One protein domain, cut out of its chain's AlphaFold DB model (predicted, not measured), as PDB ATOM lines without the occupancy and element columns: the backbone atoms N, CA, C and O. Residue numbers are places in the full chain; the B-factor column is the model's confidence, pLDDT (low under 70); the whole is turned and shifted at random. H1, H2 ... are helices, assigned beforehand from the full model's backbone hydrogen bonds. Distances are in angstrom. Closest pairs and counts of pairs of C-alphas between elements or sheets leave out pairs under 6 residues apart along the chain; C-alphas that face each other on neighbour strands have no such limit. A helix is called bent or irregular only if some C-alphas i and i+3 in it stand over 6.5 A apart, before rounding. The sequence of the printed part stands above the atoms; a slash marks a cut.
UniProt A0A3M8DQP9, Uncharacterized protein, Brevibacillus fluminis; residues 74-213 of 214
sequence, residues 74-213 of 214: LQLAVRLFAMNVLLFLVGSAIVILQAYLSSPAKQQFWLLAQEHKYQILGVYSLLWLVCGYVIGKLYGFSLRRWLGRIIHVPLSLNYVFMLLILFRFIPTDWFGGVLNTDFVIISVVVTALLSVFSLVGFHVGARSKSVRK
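What this domain is: This is residues 74 to 213 of the 214 residues of an uncharacterized protein of Brevibacillus fluminis (UniProt A0A3M8DQP9). This is an up-and-down bundle drawn out into a rod, made of H1, the two arms of the folded-back helix H2, and H4, each running against the one before it. H4 packs on both arms, H1 packs on H2b with residues 74 to 85 alone, and short H3 lies in the loop from H2b to H4. The printed part has 140 residues with four named helices, H1 to H4 in order, and no named strand: all helix. It is only just compact, close to loose, with a radius of gyration of the C-alphas of 17.3 A and spans of 59 by 28 by 25 A.

Where its parts are: Find C-alpha 74 at (-21.867, -16.364, 47.619); from there H1, residues 74 to 100, runs 39.3 A. H2, residues 103 to 166, was assigned as one helix by its hydrogen bonds but is bent: C-alphas 138 and 141 are 9.7 A apart. Its arms are H2a, residues 103 to 138, 48.1 A, and H2b, residues 141 to 166, 37.0 A; both are irregular, with C-alphas 115 and 118 7.8 A apart and 142 and 145 7.7 A apart. After H3, residues 172 to 175, H4 runs 45.1 A from residue 181 to C-alpha 211 at (-14.603, -8.140, 72.950).

How they stand to each other: H1 touches H2b, closest at the C-alphas of Phe 81 and Pro 154, 4.2 A. H2a, with residues 121 to 138 alone, touches H4, closest at Tyr 133 and Gly 201, C-alphas 4.0 A apart, at a shallow tilt of 30 degrees. H4 touches H2b, opposite ways at 14 degrees, closest at the C-alphas of Phe 141 and Ala 206, 6.1 A. H1 and H4 are apart. O i to N i+4 pairs are within hydrogen-bond range in 21 of 23 for H1, 30 of 32 for H2a, 15 of 22 for H2b and 25 of 27 for H4; H3 is too short for such a pair.

The domain as a whole: The farthest C-alphas, Ser 103 and Lys 213, are 59.3 A apart. The printed part has no cut, and its three links are tight. Look for pLDDT under 70 at residue 74, residues 140 to 146 and residues 209 to 213.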
ATOM      1  N   LEU A  74     -21.833 -16.734  49.028       67.88
ATOM      2  CA  LEU A  74     -21.867 -16.364  47.619       67.88
ATOM      3  C   LEU A  74     -22.055 -14.856  47.415       67.88
ATOM      4  O   LEU A  74     -21.289 -14.257  46.676       67.88
ATOM      5  N   GLN A  75     -22.997 -14.214  48.107       75.06
ATOM      6  CA  GLN A  75     -23.194 -12.763  48.010       75.06
ATOM      7  C   GLN A  75     -21.972 -11.970  48.490       75.06
ATOM      8  O   GLN A  75     -21.671 -10.910  47.944       75.06
ATOM      9  N   LEU A  76     -21.241 -12.458  49.499       80.06
ATOM     10  CA  LEU A  76     -19.998 -11.812  49.925       80.06
ATOM     11  C   LEU A  76     -18.901 -11.937  48.858       80.06
ATOM     12  O   LEU A  76     -18.280 -10.934  48.517       80.06
ATOM     13  N   ALA A  77     -18.712 -13.137  48.301       78.31
ATOM     14  CA  ALA A  77     -17.765 -13.368  47.212       78.31
ATOM     15  C   ALA A  77     -18.110 -12.528  45.973       78.31
ATOM     16  O   ALA A  77     -17.231 -11.885  45.412       78.31
ATOM     17  N   VAL A  78     -19.393 -12.458  45.602       81.88
ATOM     18  CA  VAL A  78     -19.885 -11.638  44.485       81.88
ATOM     19  C   VAL A  78     -19.631 -10.153  44.731       81.88
ATOM     20  O   VAL A  78     -19.195  -9.465  43.819       81.88
ATOM     21  N   ARG A  79     -19.836  -9.641  45.953       86.94
ATOM     22  CA  ARG A  79     -19.550  -8.230  46.263       86.94
ATOM     23  C   ARG A  79     -18.063  -7.900  46.186       86.94
ATOM     24  O   ARG A  79     -17.707  -6.872  45.621       86.94
ATOM     25  N   LEU A  80     -17.199  -8.770  46.709       87.94
ATOM     26  CA  LEU A  80     -15.750  -8.599  46.572       87.94
ATOM     27  C   LEU A  80     -15.307  -8.703  45.109       87.94
ATOM     28  O   LEU A  80     -14.452  -7.940  44.671       87.94
ATOM     29  N   PHE A  81     -15.909  -9.617  44.347       87.38
ATOM     30  CA  PHE A  81     -15.657  -9.762  42.917       87.38
ATOM     31  C   PHE A  81     -16.082  -8.509  42.154       87.38
ATOM     32  O   PHE A  81     -15.275  -7.957  41.418       87.38
ATOM     33  N   ALA A  82     -17.285  -7.990  42.404       89.12
ATOM     34  CA  ALA A  82     -17.774  -6.752  41.807       89.12
ATOM     35  C   ALA A  82     -16.877  -5.552  42.146       89.12
ATOM     36  O   ALA A  82     -16.569  -4.755  41.265       89.12
ATOM     37  N   MET A  83     -16.401  -5.449  43.393       91.00
ATOM     38  CA  MET A  83     -15.431  -4.423  43.788       91.00
ATOM     39  C   MET A  83     -14.123  -4.556  42.999       91.00
ATOM     40  O   MET A  83     -13.612  -3.558  42.498       91.00
ATOM     41  N   ASN A  84     -13.585  -5.773  42.858       91.00
ATOM     42  CA  ASN A  84     -12.338  -5.978  42.121       91.00
ATOM     43  C   ASN A  84     -12.508  -5.710  40.618       91.00
ATOM     44  O   ASN A  84     -11.652  -5.085  40.002       91.00
ATOM     45  N   VAL A  85     -13.648  -6.100  40.041       91.62
ATOM     46  CA  VAL A  85     -14.020  -5.757  38.662       91.62
ATOM     47  C   VAL A  85     -14.110  -4.243  38.488       91.62
ATOM     48  O   VAL A  85     -13.577  -3.721  37.518       91.62
ATOM     49  N   LEU A  86     -14.726  -3.515  39.424       93.12
ATOM     50  CA  LEU A  86     -14.809  -2.056  39.349       93.12
ATOM     51  C   LEU A  86     -13.415  -1.414  39.363       93.12
ATOM     52  O   LEU A  86     -13.141  -0.544  38.541       93.12
ATOM     53  N   LEU A  87     -12.521  -1.869  40.243       90.31
ATOM     54  CA  LEU A  87     -11.126  -1.413  40.271       90.31
ATOM     55  C   LEU A  87     -10.407  -1.703  38.948       90.31
ATOM     56  O   LEU A  87      -9.699  -0.841  38.426       90.31
ATOM     57  N   PHE A  88     -10.629  -2.888  38.380       89.81
ATOM     58  CA  PHE A  88     -10.076  -3.274  37.087       89.81
ATOM     59  C   PHE A  88     -10.598  -2.394  35.943       89.81
ATOM     60  O   PHE A  88      -9.824  -1.960  35.089       89.81
ATOM     61  N   LEU A  89     -11.894  -2.078  35.942       92.81
ATOM     62  CA  LEU A  89     -12.507  -1.173  34.970       92.81
ATOM     63  C   LEU A  89     -11.960   0.248  35.100       92.81
ATOM     64  O   LEU A  89     -11.672   0.867  34.082       92.81
ATOM     65  N   VAL A  90     -11.760   0.748  36.322       91.88
ATOM     66  CA  VAL A  90     -11.133   2.060  36.551       91.88
ATOM     67  C   VAL A  90      -9.710   2.079  35.992       91.88
ATOM     68  O   VAL A  90      -9.369   2.983  35.235       91.88
ATOM     69  N   GLY A  91      -8.897   1.060  36.290       88.19
ATOM     70  CA  GLY A  91      -7.550   0.933  35.724       88.19
ATOM     71  C   GLY A  91      -7.560   0.859  34.194       88.19
ATOM     72  O   GLY A  91      -6.786   1.547  33.533       88.19
ATOM     73  N   SER A  92      -8.491   0.093  33.622       87.62
ATOM     74  CA  SER A  92      -8.654  -0.030  32.169       87.62
ATOM     75  C   SER A  92      -9.074   1.296  31.529       87.62
ATOM     76  O   SER A  92      -8.522   1.693  30.507       87.62
ATOM     77  N   ALA A  93     -10.007   2.020  32.150       90.12
ATOM     78  CA  ALA A  93     -10.444   3.331  31.689       90.12
ATOM     79  C   ALA A  93      -9.287   4.336  31.689       90.12
ATOM     80  O   ALA A  93      -9.130   5.064  30.718       90.12
ATOM     81  N   ILE A  94      -8.431   4.332  32.715       88.12
ATOM     82  CA  ILE A  94      -7.229   5.179  32.769       88.12
ATOM     83  C   ILE A  94      -6.293   4.888  31.581       88.12
ATOM     84  O   ILE A  94      -5.830   5.814  30.912       88.12
ATOM     85  N   VAL A  95      -6.061   3.608  31.273       86.69
ATOM     86  CA  VAL A  95      -5.221   3.175  30.138       86.69
ATOM     87  C   VAL A  95      -5.828   3.554  28.785       86.69
ATOM     88  O   VAL A  95      -5.093   3.798  27.830       86.69
ATOM     89  N   ILE A  96      -7.155   3.638  28.682       87.44
ATOM     90  CA  ILE A  96      -7.834   4.111  27.471       87.44
ATOM     91  C   ILE A  96      -7.766   5.641  27.383       87.44
ATOM     92  O   ILE A  96      -7.400   6.181  26.342       87.44
ATOM     93  N   LEU A  97      -8.066   6.357  28.472       87.44
ATOM     94  CA  LEU A  97      -8.083   7.822  28.499       87.44
ATOM     95  C   LEU A  97      -6.712   8.425  28.170       87.44
ATOM     96  O   LEU A  97      -6.650   9.445  27.486       87.44
ATOM     97  N   GLN A  98      -5.612   7.784  28.581       85.56
ATOM     98  CA  GLN A  98      -4.268   8.270  28.245       85.56
ATOM     99  C   GLN A  98      -3.994   8.290  26.733       85.56
ATOM    100  O   GLN A  98      -3.141   9.055  26.285       85.56
ATOM    101  N   ALA A  99      -4.722   7.511  25.921       84.44
ATOM    102  CA  ALA A  99      -4.586   7.550  24.466       84.44
ATOM    103  C   ALA A  99      -4.924   8.936  23.889       84.44
ATOM    104  O   ALA A  99      -4.316   9.335  22.898       84.44
ATOM    105  N   TYR A 100      -5.814   9.681  24.553       88.94
ATOM    106  CA  TYR A 100      -6.257  11.022  24.168       88.94
ATOM    107  C   TYR A 100      -5.392  12.153  24.749       88.94
ATOM    108  O   TYR A 100      -5.604  13.318  24.418       88.94
ATOM    109  N   LEU A 101      -4.415  11.840  25.610       87.38
ATOM    110  CA  LEU A 101      -3.479  12.833  26.140       87.38
ATOM    111  C   LEU A 101      -2.435  13.226  25.087       87.38
ATOM    112  O   LEU A 101      -1.959  12.395  24.308       87.38
ATOM    113  N   SER A 102      -2.023  14.495  25.114       89.56
ATOM    114  CA  SER A 102      -0.909  14.992  24.306       89.56
ATOM    115  C   SER A 102       0.405  14.294  24.682       89.56
ATOM    116  O   SER A 102       0.573  13.826  25.809       89.56
ATOM    117  N   SER A 103       1.359  14.234  23.744       85.50
ATOM    118  CA  SER A 103       2.664  13.575  23.949       85.50
ATOM    119  C   SER A 103       3.371  13.954  25.272       85.50
ATOM    120  O   SER A 103       3.711  13.041  26.029       85.50
ATOM    121  N   PRO A 104       3.524  15.248  25.638       88.06
ATOM    122  CA  PRO A 104       4.170  15.615  26.903       88.06
ATOM    123  C   PRO A 104       3.343  15.225  28.140       88.06
ATOM    124  O   PRO A 104       3.899  14.725  29.116       88.06
ATOM    125  N   ALA A 105       2.014  15.373  28.095       86.62
ATOM    126  CA  ALA A 105       1.141  14.984  29.204       86.62
ATOM    127  C   ALA A 105       1.143  13.462  29.429       86.62
ATOM    128  O   ALA A 105       1.140  12.997  30.567       86.62
ATOM    129  N   LYS A 106       1.207  12.680  28.345       85.94
ATOM    130  CA  LYS A 106       1.314  11.218  28.380       85.94
ATOM    131  C   LYS A 106       2.615  10.763  29.041       85.94
ATOM    132  O   LYS A 106       2.582   9.881  29.893       85.94
ATOM    133  N   GLN A 107       3.749  11.369  28.682       86.75
ATOM    134  CA  GLN A 107       5.041  11.053  29.301       86.75
ATOM    135  C   GLN A 107       5.039  11.363  30.800       86.75
ATOM    136  O   GLN A 107       5.438  10.520  31.600       86.75
ATOM    137  N   GLN A 108       4.531  12.534  31.188       89.06
ATOM    138  CA  GLN A 108       4.447  12.924  32.594       89.06
ATOM    139  C   GLN A 108       3.516  12.003  33.399       89.06
ATOM    140  O   GLN A 108       3.858  11.603  34.509       89.06
ATOM    141  N   PHE A 109       2.374  11.615  32.824       88.94
ATOM    142  CA  PHE A 109       1.454  10.656  33.432       88.94
ATOM    143  C   PHE A 109       2.135   9.309  33.711       88.94
ATOM    144  O   PHE A 109       2.045   8.785  34.823       88.94
ATOM    145  N   TRP A 110       2.850   8.759  32.725       89.06
ATOM    146  CA  TRP A 110       3.532   7.476  32.888       89.06
ATOM    147  C   TRP A 110       4.707   7.545  33.862       89.06
ATOM    148  O   TRP A 110       4.883   6.604  34.631       89.06
ATOM    149  N   LEU A 111       5.458   8.650  33.898       89.31
ATOM    150  CA  LEU A 111       6.516   8.866  34.892       89.31
ATOM    151  C   LEU A 111       5.959   8.834  36.321       89.31
ATOM    152  O   LEU A 111       6.458   8.083  37.154       89.31
ATOM    153  N   LEU A 112       4.866   9.563  36.576       90.00
ATOM    154  CA  LEU A 112       4.187   9.541  37.875       90.00
ATOM    155  C   LEU A 112       3.670   8.137  38.215       90.00
ATOM    156  O   LEU A 112       3.843   7.647  39.331       90.00
ATOM    157  N   ALA A 113       3.054   7.450  37.251       88.50
ATOM    158  CA  ALA A 113       2.562   6.094  37.463       88.50
ATOM    159  C   ALA A 113       3.701   5.101  37.766       88.50
ATOM    160  O   ALA A 113       3.535   4.215  38.605       88.50
ATOM    161  N   GLN A 114       4.863   5.251  37.123       89.56
ATOM    162  CA  GLN A 114       6.051   4.436  37.381       89.56
ATOM    163  C   GLN A 114       6.635   4.699  38.770       89.56
ATOM    164  O   GLN A 114       6.994   3.744  39.460       89.56
ATOM    165  N   GLU A 115       6.701   5.963  39.187       91.88
ATOM    166  CA  GLU A 115       7.196   6.374  40.502       91.88
ATOM    167  C   GLU A 115       6.313   5.817  41.632       91.88
ATOM    168  O   GLU A 115       6.805   5.276  42.623       91.88
ATOM    169  N   HIS A 116       4.991   5.853  41.446       92.12
ATOM    170  CA  HIS A 116       4.025   5.484  42.481       92.12
ATOM    171  C   HIS A 116       3.516   4.032  42.401       92.12
ATOM    172  O   HIS A 116       2.706   3.623  43.237       92.12
ATOM    173  N   LYS A 117       3.995   3.203  41.462       90.69
ATOM    174  CA  LYS A 117       3.471   1.834  41.245       90.69
ATOM    175  C   LYS A 117       3.476   0.949  42.498       90.69
ATOM    176  O   LYS A 117       2.514   0.224  42.755       90.69
ATOM    177  N   TYR A 118       4.516   1.045  43.328       91.50
ATOM    178  CA  TYR A 118       4.603   0.288  44.583       91.50
ATOM    179  C   TYR A 118       3.668   0.829  45.667       91.50
ATOM    180  O   TYR A 118       3.145   0.058  46.469       91.50
ATOM    181  N   GLN A 119       3.411   2.138  45.674       93.25
ATOM    182  CA  GLN A 119       2.449   2.745  46.593       93.25
ATOM    183  C   GLN A 119       1.025   2.309  46.243       93.25
ATOM    184  O   GLN A 119       0.274   1.927  47.137       93.25
ATOM    185  N   ILE A 120       0.682   2.265  44.951       91.06
ATOM    186  CA  ILE A 120      -0.605   1.742  44.469       91.06
ATOM    187  C   ILE A 120      -0.788   0.285  44.918       91.06
ATOM    188  O   ILE A 120      -1.829  -0.065  45.475       91.06
ATOM    189  N   LEU A 121       0.242  -0.553  44.753       91.69
ATOM    190  CA  LEU A 121       0.225  -1.946  45.212       91.69
ATOM    191  C   LEU A 121       0.071  -2.058  46.742       91.69
ATOM    192  O   LEU A 121      -0.662  -2.920  47.236       91.69
ATOM    193  N   GLY A 122       0.717  -1.169  47.499       93.56
ATOM    194  CA  GLY A 122       0.584  -1.081  48.953       93.56
ATOM    195  C   GLY A 122      -0.830  -0.701  49.398       93.56
ATOM    196  O   GLY A 122      -1.407  -1.373  50.254       93.56
ATOM    197  N   VAL A 123      -1.433   0.316  48.774       93.62
ATOM    198  CA  VAL A 123      -2.824   0.726  49.034       93.62
ATOM    199  C   VAL A 123      -3.793  -0.405  48.696       93.62
ATOM    200  O   VAL A 123      -4.692  -0.703  49.482       93.62
ATOM    201  N   TYR A 124      -3.580  -1.089  47.570       91.69
ATOM    202  CA  TYR A 124      -4.367  -2.262  47.199       91.69
ATOM    203  C   TYR A 124      -4.256  -3.381  48.245       91.69
ATOM    204  O   TYR A 124      -5.252  -3.999  48.621       91.69
ATOM    205  N   SER A 125      -3.057  -3.597  48.785       92.56
ATOM    206  CA  SER A 125      -2.827  -4.580  49.847       92.56
ATOM    207  C   SER A 125      -3.534  -4.214  51.149       92.56
ATOM    208  O   SER A 125      -4.170  -5.064  51.778       92.56
ATOM    209  N   LEU A 126      -3.486  -2.935  51.526       93.50
ATOM    210  CA  LEU A 126      -4.189  -2.418  52.692       93.50
ATOM    211  C   LEU A 126      -5.708  -2.557  52.540       93.50
ATOM    212  O   LEU A 126      -6.378  -2.959  53.490       93.50
ATOM    213  N   LEU A 127      -6.248  -2.293  51.347       92.31
ATOM    214  CA  LEU A 127      -7.665  -2.486  51.047       92.31
ATOM    215  C   LEU A 127      -8.099  -3.925  51.352       92.31
ATOM    216  O   LEU A 127      -9.081  -4.131  52.062       92.31
ATOM    217  N   TRP A 128      -7.337  -4.923  50.901       92.44
ATOM    218  CA  TRP A 128      -7.633  -6.334  51.173       92.44
ATOM    219  C   TRP A 128      -7.527  -6.711  52.649       92.44
ATOM    220  O   TRP A 128      -8.327  -7.519  53.138       92.44
ATOM    221  N   LEU A 129      -6.580  -6.122  53.376       92.50
ATOM    222  CA  LEU A 129      -6.477  -6.284  54.825       92.50
ATOM    223  C   LEU A 129      -7.720  -5.718  55.528       92.50
ATOM    224  O   LEU A 129      -8.322  -6.398  56.365       92.50
ATOM    225  N   VAL A 130      -8.156  -4.514  55.145       91.12
ATOM    226  CA  VAL A 130      -9.361  -3.862  55.681       91.12
ATOM    227  C   VAL A 130     -10.622  -4.647  55.320       91.12
ATOM    228  O   VAL A 130     -11.466  -4.866  56.189       91.12
ATOM    229  N   CYS A 131     -10.746  -5.149  54.088       89.75
ATOM    230  CA  CYS A 131     -11.846  -6.029  53.688       89.75
ATOM    231  C   CYS A 131     -11.901  -7.275  54.575       89.75
ATOM    232  O   CYS A 131     -12.962  -7.605  55.107       89.75
ATOM    233  N   GLY A 132     -10.756  -7.929  54.797       88.62
ATOM    234  CA  GLY A 132     -10.640  -9.047  55.730       88.62
ATOM    235  C   GLY A 132     -11.135  -8.679  57.128       88.62
ATOM    236  O   GLY A 132     -11.982  -9.376  57.686       88.62
ATOM    237  N   TYR A 133     -10.681  -7.542  57.661       89.06
ATOM    238  CA  TYR A 133     -11.102  -7.019  58.962       89.06
ATOM    239  C   TYR A 133     -12.605  -6.768  59.062       89.06
ATOM    240  O   TYR A 133     -13.242  -7.237  60.006       89.06
ATOM    241  N   VAL A 134     -13.197  -6.086  58.083       87.31
ATOM    242  CA  VAL A 134     -14.639  -5.813  58.053       87.31
ATOM    243  C   VAL A 134     -15.432  -7.119  57.997       87.31
ATOM    244  O   VAL A 134     -16.397  -7.275  58.742       87.31
ATOM    245  N   ILE A 135     -14.999  -8.095  57.193       84.69
ATOM    246  CA  ILE A 135     -15.634  -9.418  57.122       84.69
ATOM    247  C   ILE A 135     -15.537 -10.139  58.471       84.69
ATOM    248  O   ILE A 135     -16.543 -10.642  58.972       84.69
ATOM    249  N   GLY A 136     -14.359 -10.153  59.097       81.56
ATOM    250  CA  GLY A 136     -14.173 -10.748  60.421       81.56
ATOM    251  C   GLY A 136     -15.065 -10.096  61.475       81.56
ATOM    252  O   GLY A 136     -15.730 -10.786  62.245       81.56
ATOM    253  N   LYS A 137     -15.150  -8.763  61.463       79.94
ATOM    254  CA  LYS A 137     -15.979  -7.984  62.389       79.94
ATOM    255  C   LYS A 137     -17.476  -8.206  62.177       79.94
ATOM    256  O   LYS A 137     -18.227  -8.244  63.148       79.94
ATOM    257  N   LEU A 138     -17.926  -8.353  60.932       76.75
ATOM    258  CA  LEU A 138     -19.340  -8.551  60.617       76.75
ATOM    259  C   LEU A 138     -19.788  -9.988  60.873       76.75
ATOM    260  O   LEU A 138     -20.825 -10.197  61.495       76.75
ATOM    261  N   TYR A 139     -19.000 -10.989  60.485       72.94
ATOM    262  CA  TYR A 139     -19.466 -12.379  60.470       72.94
ATOM    263  C   TYR A 139     -18.806 -13.300  61.510       72.94
ATOM    264  O   TYR A 139     -19.279 -14.417  61.736       72.94
ATOM    265  N   GLY A 140     -17.756 -12.835  62.194       68.44
ATOM    266  CA  GLY A 140     -17.035 -13.617  63.201       68.44
ATOM    267  C   GLY A 140     -16.392 -14.888  62.630       68.44
ATOM    268  O   GLY A 140     -16.248 -15.049  61.419       68.44
ATOM    269  N   PHE A 141     -16.021 -15.824  63.507       63.91
ATOM    270  CA  PHE A 141     -15.271 -17.032  63.128       63.91
ATOM    271  C   PHE A 141     -16.042 -18.032  62.244       63.91
ATOM    272  O   PHE A 141     -15.406 -18.866  61.603       63.91
ATOM    273  N   SER A 142     -17.367 -17.888  62.105       61.59
ATOM    274  CA  SER A 142     -18.242 -18.756  61.290       61.59
ATOM    275  C   SER A 142     -17.817 -18.904  59.815       61.59
ATOM    276  O   SER A 142     -18.140 -19.891  59.150       61.59
ATOM    277  N   LEU A 143     -17.077 -17.923  59.284       66.88
ATOM    278  CA  LEU A 143     -16.632 -17.863  57.891       66.88
ATOM    279  C   LEU A 143     -15.166 -18.253  57.676       66.88
ATOM    280  O   LEU A 143     -14.724 -18.318  56.529       66.88
ATOM    281  N   ARG A 144     -14.419 -18.580  58.739       68.88
ATOM    282  CA  ARG A 144     -12.967 -18.832  58.683       68.88
ATOM    283  C   ARG A 144     -12.583 -19.889  57.644       68.88
ATOM    284  O   ARG A 144     -11.672 -19.665  56.852       68.88
ATOM    285  N   ARG A 145     -13.309 -21.014  57.595       62.81
ATOM    286  CA  ARG A 145     -13.034 -22.138  56.673       62.81
ATOM    287  C   ARG A 145     -13.311 -21.810  55.199       62.81
ATOM    288  O   ARG A 145     -12.764 -22.456  54.311       62.81
ATOM    289  N   TRP A 146     -14.157 -20.816  54.937       69.50
ATOM    290  CA  TRP A 146     -14.609 -20.443  53.592       69.50
ATOM    291  C   TRP A 146     -13.957 -19.162  53.082       69.50
ATOM    292  O   TRP A 146     -14.009 -18.893  51.883       69.50
ATOM    293  N   LEU A 147     -13.308 -18.409  53.974       75.50
ATOM    294  CA  LEU A 147     -12.680 -17.131  53.674       75.50
ATOM    295  C   LEU A 147     -11.670 -17.244  52.530       75.50
ATOM    296  O   LEU A 147     -11.715 -16.434  51.613       75.50
ATOM    297  N   GLY A 148     -10.841 -18.294  52.524       72.12
ATOM    298  CA  GLY A 148      -9.898 -18.538  51.430       72.12
ATOM    299  C   GLY A 148     -10.592 -18.586  50.066       72.12
ATOM    300  O   GLY A 148     -10.201 -17.869  49.154       72.12
ATOM    301  N   ARG A 149     -11.694 -19.338  49.930       75.50
ATOM    302  CA  ARG A 149     -12.441 -19.417  48.657       75.50
ATOM    303  C   ARG A 149     -13.112 -18.094  48.297       75.50
ATOM    304  O   ARG A 149     -13.075 -17.689  47.143       75.50
ATOM    305  N   ILE A 150     -13.694 -17.415  49.284       81.62
ATOM    306  CA  ILE A 150     -14.380 -16.127  49.100       81.62
ATOM    307  C   ILE A 150     -13.415 -15.043  48.610       81.62
ATOM    308  O   ILE A 150     -13.833 -14.164  47.865       81.62
ATOM    309  N   ILE A 151     -12.144 -15.116  49.006       85.06
ATOM    310  CA  ILE A 151     -11.099 -14.153  48.640       85.06
ATOM    311  C   ILE A 151     -10.349 -14.574  47.373       85.06
ATOM    312  O   ILE A 151      -9.978 -13.725  46.569       85.06
ATOM    313  N   HIS A 152     -10.166 -15.871  47.124       82.69
ATOM    314  CA  HIS A 152      -9.491 -16.324  45.907       82.69
ATOM    315  C   HIS A 152     -10.299 -16.057  44.635       82.69
ATOM    316  O   HIS A 152      -9.699 -15.709  43.624       82.69
ATOM    317  N   VAL A 153     -11.631 -16.164  44.673       83.81
ATOM    318  CA  VAL A 153     -12.500 -15.866  43.516       83.81
ATOM    319  C   VAL A 153     -12.328 -14.429  42.993       83.81
ATOM    320  O   VAL A 153     -12.109 -14.254  41.802       83.81
ATOM    321  N   PRO A 154     -12.388 -13.372  43.818       85.69
ATOM    322  CA  PRO A 154     -12.112 -12.022  43.344       85.69
ATOM    323  C   PRO A 154     -10.657 -11.830  42.921       85.69
ATOM    324  O   PRO A 154     -10.416 -11.168  41.915       85.69
ATOM    325  N   LEU A 155      -9.687 -12.412  43.631       87.50
ATOM    326  CA  LEU A 155      -8.270 -12.288  43.269       87.50
ATOM    327  C   LEU A 155      -7.908 -13.021  41.970       87.50
ATOM    328  O   LEU A 155      -6.938 -12.634  41.319       87.50
ATOM    329  N   SER A 156      -8.667 -14.044  41.560       86.31
ATOM    330  CA  SER A 156      -8.377 -14.806  40.339       86.31
ATOM    331  C   SER A 156      -8.395 -13.929  39.093       86.31
ATOM    332  O   SER A 156      -7.586 -14.150  38.199       86.31
ATOM    333  N   LEU A 157      -9.249 -12.899  39.052       87.50
ATOM    334  CA  LEU A 157      -9.268 -11.934  37.951       87.50
ATOM    335  C   LEU A 157      -7.909 -11.235  37.790       87.50
ATOM    336  O   LEU A 157      -7.391 -11.128  36.680       87.50
ATOM    337  N   ASN A 158      -7.292 -10.837  38.903       89.56
ATOM    338  CA  ASN A 158      -5.982 -10.192  38.881       89.56
ATOM    339  C   ASN A 158      -4.878 -11.166  38.485       89.56
ATOM    340  O   ASN A 158      -4.001 -10.798  37.709       89.56
ATOM    341  N   TYR A 159      -4.928 -12.406  38.978       88.31
ATOM    342  CA  TYR A 159      -3.981 -13.436  38.551       88.31
ATOM    343  C   TYR A 159      -4.038 -13.670  37.051       88.31
ATOM    344  O   TYR A 159      -2.998 -13.665  36.404       88.31
ATOM    345  N   VAL A 160      -5.241 -13.831  36.495       89.81
ATOM    346  CA  VAL A 160      -5.417 -14.018  35.053       89.81
ATOM    347  C   VAL A 160      -4.827 -12.829  34.301       89.81
ATOM    348  O   VAL A 160      -4.038 -13.032  33.386       89.81
ATOM    349  N   PHE A 161      -5.119 -11.597  34.722       88.94
ATOM    350  CA  PHE A 161      -4.560 -10.406  34.086       88.94
ATOM    351  C   PHE A 161      -3.024 -10.360  34.125       88.94
ATOM    352  O   PHE A 161      -2.384 -10.135  33.099       88.94
ATOM    353  N   MET A 162      -2.416 -10.625  35.284       89.44
ATOM    354  CA  MET A 162      -0.958 -10.651  35.417       89.44
ATOM    355  C   MET A 162      -0.318 -11.757  34.575       89.44
ATOM    356  O   MET A 162       0.721 -11.530  33.959       89.44
ATOM    357  N   LEU A 163      -0.951 -12.932  34.493       87.75
ATOM    358  CA  LEU A 163      -0.498 -14.019  33.626       87.75
ATOM    359  C   LEU A 163      -0.588 -13.630  32.146       87.75
ATOM    360  O   LEU A 163       0.351 -13.895  31.404       87.75
ATOM    361  N   LEU A 164      -1.656 -12.950  31.715       89.25
ATOM    362  CA  LEU A 164      -1.778 -12.464  30.334       89.25
ATOM    363  C   LEU A 164      -0.647 -11.494  29.958       89.25
ATOM    364  O   LEU A 164      -0.144 -11.552  28.837       89.25
ATOM    365  N   ILE A 165      -0.210 -10.643  30.890       86.25
ATOM    366  CA  ILE A 165       0.948  -9.760  30.680       86.25
ATOM    367  C   ILE A 165       2.252 -10.568  30.640       86.25
ATOM    368  O   ILE A 165       3.073 -10.364  29.748       86.25
ATOM    369  N   LEU A 166       2.441 -11.515  31.567       86.19
ATOM    370  CA  LEU A 166       3.657 -12.332  31.648       86.19
ATOM    371  C   LEU A 166       3.869 -13.185  30.385       86.19
ATOM    372  O   LEU A 166       4.978 -13.259  29.861       86.19
ATOM    373  N   PHE A 167       2.793 -13.781  29.864       87.69
ATOM    374  CA  PHE A 167       2.793 -14.551  28.617       87.69
ATOM    375  C   PHE A 167       2.747 -13.674  27.355       87.69
ATOM    376  O   PHE A 167       2.641 -14.203  26.252       87.69
ATOM    377  N   ARG A 168       2.846 -12.343  27.499       84.19
ATOM    378  CA  ARG A 168       2.849 -11.363  26.401       84.19
ATOM    379  C   ARG A 168       1.598 -11.394  25.511       84.19
ATOM    380  O   ARG A 168       1.644 -10.906  24.386       84.19
ATOM    381  N   PHE A 169       0.469 -11.903  26.013       86.44
ATOM    382  CA  PHE A 169      -0.828 -11.722  25.348       86.44
ATOM    383  C   PHE A 169      -1.247 -10.250  25.353       86.44
ATOM    384  O   PHE A 169      -1.903  -9.793  24.421       86.44
ATOM    385  N   ILE A 170      -0.855  -9.510  26.395       82.38
ATOM    386  CA  ILE A 170      -1.043  -8.063  26.489       82.38
ATOM    387  C   ILE A 170       0.332  -7.384  26.381       82.38
ATOM    388  O   ILE A 170       1.203  -7.677  27.207       82.38
ATOM    389  N   PRO A 171       0.549  -6.479  25.408       81.06
ATOM    390  CA  PRO A 171       1.818  -5.774  25.260       81.06
ATOM    391  C   PRO A 171       2.107  -4.877  26.467       81.06
ATOM    392  O   PRO A 171       1.292  -4.031  26.838       81.06
ATOM    393  N   THR A 172       3.295  -5.009  27.057       79.50
ATOM    394  CA  THR A 172       3.740  -4.160  28.179       79.50
ATOM    395  C   THR A 172       3.876  -2.687  27.789       79.50
ATOM    396  O   THR A 172       3.755  -1.807  28.641       79.50
ATOM    397  N   ASP A 173       4.061  -2.410  26.498       81.12
ATOM    398  CA  ASP A 173       4.228  -1.061  25.945       81.12
ATOM    399  C   ASP A 173       2.973  -0.198  26.112       81.12
ATOM    400  O   ASP A 173       3.061   1.024  26.215       81.12
ATOM    401  N   TRP A 174       1.797  -0.828  26.226       82.25
ATOM    402  CA  TRP A 174       0.537  -0.129  26.492       82.25
ATOM    403  C   TRP A 174       0.523   0.557  27.861       82.25
ATOM    404  O   TRP A 174      -0.267   1.474  28.078       82.25
ATOM    405  N   PHE A 175       1.410   0.136  28.768       82.81
ATOM    406  CA  PHE A 175       1.497   0.628  30.139       82.81
ATOM    407  C   PHE A 175       2.706   1.532  30.386       82.81
ATOM    408  O   PHE A 175       3.109   1.699  31.537       82.81
ATOM    409  N   GLY A 176       3.340   2.052  29.328       76.25
ATOM    410  CA  GLY A 176       4.428   3.029  29.440       76.25
ATOM    411  C   GLY A 176       5.550   2.606  30.394       76.25
ATOM    412  O   GLY A 176       6.084   3.448  31.102       76.25
ATOM    413  N   GLY A 177       5.858   1.305  30.495       80.25
ATOM    414  CA  GLY A 177       6.889   0.751  31.387       80.25
ATOM    415  C   GLY A 177       6.504   0.586  32.869       80.25
ATOM    416  O   GLY A 177       7.312   0.084  33.651       80.25
ATOM    417  N   VAL A 178       5.279   0.942  33.280       81.25
ATOM    418  CA  VAL A 178       4.777   0.704  34.651       81.25
ATOM    419  C   VAL A 178       4.744  -0.789  34.965       81.25
ATOM    420  O   VAL A 178       5.234  -1.219  36.011       81.25
ATOM    421  N   LEU A 179       4.221  -1.584  34.028       82.00
ATOM    422  CA  LEU A 179       4.137  -3.042  34.118       82.00
ATOM    423  C   LEU A 179       5.391  -3.705  33.536       82.00
ATOM    424  O   LEU A 179       5.309  -4.508  32.608       82.00
ATOM    425  N   ASN A 180       6.564  -3.354  34.069       85.94
ATOM    426  CA  ASN A 180       7.791  -4.086  33.757       85.94
ATOM    427  C   ASN A 180       7.753  -5.500  34.365       85.94
ATOM    428  O   ASN A 180       7.003  -5.772  35.307       85.94
ATOM    429  N   THR A 181       8.563  -6.413  33.828       84.31
ATOM    430  CA  THR A 181       8.559  -7.828  34.236       84.31
ATOM    431  C   THR A 181       8.766  -7.998  35.741       84.31
ATOM    432  O   THR A 181       8.012  -8.734  36.376       84.31
ATOM    433  N   ASP A 182       9.697  -7.247  36.333       87.94
ATOM    434  CA  ASP A 182       9.971  -7.292  37.773       87.94
ATOM    435  C   ASP A 182       8.748  -6.889  38.604       87.94
ATOM    436  O   ASP A 182       8.394  -7.558  39.575       87.94
ATOM    437  N   PHE A 183       8.053  -5.819  38.208       88.38
ATOM    438  CA  PHE A 183       6.851  -5.370  38.902       88.38
ATOM    439  C   PHE A 183       5.704  -6.371  38.772       88.38
ATOM    440  O   PHE A 183       4.978  -6.587  39.743       88.38
ATOM    441  N   VAL A 184       5.541  -7.012  37.610       88.62
ATOM    442  CA  VAL A 184       4.516  -8.050  37.414       88.62
ATOM    443  C   VAL A 184       4.799  -9.256  38.311       88.62
ATOM    444  O   VAL A 184       3.887  -9.728  38.987       88.62
ATOM    445  N   ILE A 185       6.054  -9.706  38.402       89.81
ATOM    446  CA  ILE A 185       6.452 -10.803  39.300       89.81
ATOM    447  C   ILE A 185       6.150 -10.442  40.759       89.81
ATOM    448  O   ILE A 185       5.499 -11.215  41.465       89.81
ATOM    449  N   ILE A 186       6.560  -9.248  41.204       92.06
ATOM    450  CA  ILE A 186       6.267  -8.758  42.560       92.06
ATOM    451  C   ILE A 186       4.755  -8.718  42.798       92.06
ATOM    452  O   ILE A 186       4.285  -9.158  43.843       92.06
ATOM    453  N   SER A 187       3.978  -8.244  41.825       90.31
ATOM    454  CA  SER A 187       2.520  -8.151  41.928       90.31
ATOM    455  C   SER A 187       1.857  -9.525  42.054       90.31
ATOM    456  O   SER A 187       0.928  -9.669  42.849       90.31
ATOM    457  N   VAL A 188       2.348 -10.554  41.355       90.12
ATOM    458  CA  VAL A 188       1.871 -11.941  41.511       90.12
ATOM    459  C   VAL A 188       2.149 -12.450  42.926       90.12
ATOM    460  O   VAL A 188       1.243 -12.974  43.578       90.12
ATOM    461  N   VAL A 189       3.371 -12.249  43.431       91.31
ATOM    462  CA  VAL A 189       3.759 -12.666  44.789       91.31
ATOM    463  C   VAL A 189       2.923 -11.939  45.841       91.31
ATOM    464  O   VAL A 189       2.351 -12.574  46.727       91.31
ATOM    465  N   VAL A 190       2.783 -10.618  45.723       91.50
ATOM    466  CA  VAL A 190       1.953  -9.822  46.634       91.50
ATOM    467  C   VAL A 190       0.506 -10.288  46.571       91.50
ATOM    468  O   VAL A 190      -0.097 -10.476  47.620       91.50
ATOM    469  N   THR A 191      -0.031 -10.581  45.384       90.19
ATOM    470  CA  THR A 191      -1.402 -11.094  45.219       90.19
ATOM    471  C   THR A 191      -1.611 -12.436  45.925       90.19
ATOM    472  O   THR A 191      -2.684 -12.674  46.485       90.19
ATOM    473  N   ALA A 192      -0.586 -13.291  46.001       87.69
ATOM    474  CA  ALA A 192      -0.629 -14.505  46.822       87.69
ATOM    475  C   ALA A 192      -0.699 -14.178  48.310       87.69
ATOM    476  O   ALA A 192      -1.538 -14.733  49.031       87.69
ATOM    477  N   LEU A 193       0.097 -13.206  48.750       89.31
ATOM    478  CA  LEU A 193       0.103 -12.727  50.129       89.31
ATOM    479  C   LEU A 193      -1.169 -11.958  50.514       89.31
ATOM    480  O   LEU A 193      -1.506 -11.935  51.695       89.31
ATOM    481  N   LEU A 194      -1.935 -11.405  49.566       88.94
ATOM    482  CA  LEU A 194      -3.209 -10.735  49.866       88.94
ATOM    483  C   LEU A 194      -4.186 -11.665  50.587       88.94
ATOM    484  O   LEU A 194      -4.870 -11.236  51.514       88.94
ATOM    485  N   SER A 195      -4.205 -12.950  50.222       84.62
ATOM    486  CA  SER A 195      -5.016 -13.948  50.929       84.62
ATOM    487  C   SER A 195      -4.634 -14.042  52.415       84.62
ATOM    488  O   SER A 195      -5.508 -14.092  53.287       84.62
ATOM    489  N   VAL A 196      -3.333 -13.969  52.713       86.25
ATOM    490  CA  VAL A 196      -2.776 -13.961  54.070       86.25
ATOM    491  C   VAL A 196      -3.115 -12.655  54.786       86.25
ATOM    492  O   VAL A 196      -3.589 -12.692  55.919       86.25
ATOM    493  N   PHE A 197      -2.954 -11.499  54.138       88.38
ATOM    494  CA  PHE A 197      -3.297 -10.203  54.736       88.38
ATOM    495  C   PHE A 197      -4.777 -10.095  55.084       88.38
ATOM    496  O   PHE A 197      -5.126  -9.643  56.176       88.38
ATOM    497  N   SER A 198      -5.660 -10.574  54.215       87.38
ATOM    498  CA  SER A 198      -7.084 -10.616  54.523       87.38
ATOM    499  C   SER A 198      -7.424 -11.616  55.627       87.38
ATOM    500  O   SER A 198      -8.319 -11.345  56.425       87.38
ATOM    501  N   LEU A 199      -6.711 -12.745  55.727       84.50
ATOM    502  CA  LEU A 199      -6.831 -13.662  56.864       84.50
ATOM    503  C   LEU A 199      -6.410 -12.983  58.170       84.50
ATOM    504  O   LEU A 199      -7.122 -13.101  59.166       84.50
ATOM    505  N   VAL A 200      -5.290 -12.258  58.182       85.19
ATOM    506  CA  VAL A 200      -4.830 -11.497  59.354       85.19
ATOM    507  C   VAL A 200      -5.879 -10.462  59.753       85.19
ATOM    508  O   VAL A 200      -6.336 -10.470  60.898       85.19
ATOM    509  N   GLY A 201      -6.335  -9.643  58.799       86.94
ATOM    510  CA  GLY A 201      -7.408  -8.676  59.017       86.94
ATOM    511  C   GLY A 201      -8.651  -9.340  59.607       86.94
ATOM    512  O   GLY A 201      -9.161  -8.897  60.635       86.94
ATOM    513  N   PHE A 202      -9.085 -10.465  59.033       86.69
ATOM    514  CA  PHE A 202     -10.229 -11.235  59.516       86.69
ATOM    515  C   PHE A 202     -10.078 -11.691  60.965       86.69
ATOM    516  O   PHE A 202     -11.021 -11.539  61.740       86.69
ATOM    517  N   HIS A 203      -8.913 -12.206  61.367       81.25
ATOM    518  CA  HIS A 203      -8.697 -12.622  62.755       81.25
ATOM    519  C   HIS A 203      -8.776 -11.433  63.718       81.25
ATOM    520  O   HIS A 203      -9.386 -11.553  64.780       81.25
ATOM    521  N   VAL A 204      -8.213 -10.280  63.342       84.88
ATOM    522  CA  VAL A 204      -8.297  -9.050  64.146       84.88
ATOM    523  C   VAL A 204      -9.750  -8.572  64.259       84.88
ATOM    524  O   VAL A 204     -10.226  -8.283  65.356       84.88
ATOM    525  N   GLY A 205     -10.491  -8.564  63.149       81.00
ATOM    526  CA  GLY A 205     -11.898  -8.159  63.122       81.00
ATOM    527  C   GLY A 205     -12.804  -9.092  63.922       81.00
ATOM    528  O   GLY A 205     -13.635  -8.633  64.706       81.00
ATOM    529  N   ALA A 206     -12.609 -10.405  63.783       76.12
ATOM    530  CA  ALA A 206     -13.376 -11.414  64.507       76.12
ATOM    531  C   ALA A 206     -13.131 -11.347  66.023       76.12
ATOM    532  O   ALA A 206     -14.082 -11.465  66.796       76.12
ATOM    533  N   ARG A 207     -11.887 -11.082  66.452       73.75
ATOM    534  CA  ARG A 207     -11.557 -10.825  67.866       73.75
ATOM    535  C   ARG A 207     -12.190  -9.532  68.385       73.75
ATOM    536  O   ARG A 207     -12.718  -9.517  69.488       73.75
ATOM    537  N   SER A 208     -12.201  -8.456  67.599       74.25
ATOM    538  CA  SER A 208     -12.866  -7.208  68.006       74.25
ATOM    539  C   SER A 208     -14.373  -7.401  68.237       74.25
ATOM    540  O   SER A 208     -14.928  -6.839  69.182       74.25
ATOM    541  N   LYS A 209     -15.035  -8.244  67.430       63.47
ATOM    542  CA  LYS A 209     -16.452  -8.589  67.624       63.47
ATOM    543  C   LYS A 209     -16.702  -9.336  68.941       63.47
ATOM    544  O   LYS A 209     -17.746  -9.120  69.545       63.47
ATOM    545  N   SER A 210     -15.775 -10.194  69.382       52.97
ATOM    546  CA  SER A 210     -15.938 -10.939  70.639       52.97
ATOM    547  C   SER A 210     -15.757 -10.061  71.876       52.97
ATOM    548  O   SER A 210     -16.456 -10.277  72.849       52.97
ATOM    549  N   VAL A 211     -14.873  -9.057  71.821       53.44
ATOM    550  CA  VAL A 211     -14.603  -8.140  72.950       53.44
ATOM    551  C   VAL A 211     -15.756  -7.160  73.200       53.44
ATOM    552  O   VAL A 211     -15.946  -6.702  74.313       53.44
ATOM    553  N   ARG A 212     -16.567  -6.837  72.186       46.09
ATOM    554  CA  ARG A 212     -17.687  -5.883  72.327       46.09
ATOM    555  C   ARG A 212     -18.957  -6.482  72.951       46.09
ATOM    556  O   ARG A 212     -19.990  -5.819  72.948       46.09
ATOM    557  N   LYS A 213     -18.907  -7.751  73.366       43.84
ATOM    558  CA  LYS A 213     -19.985  -8.434  74.093       43.84
ATOM    559  C   LYS A 213     -19.727  -8.524  75.603       43.84
ATOM    560  O   LYS A 213     -20.612  -9.020  76.296       43.84
TER     561      LYS A 213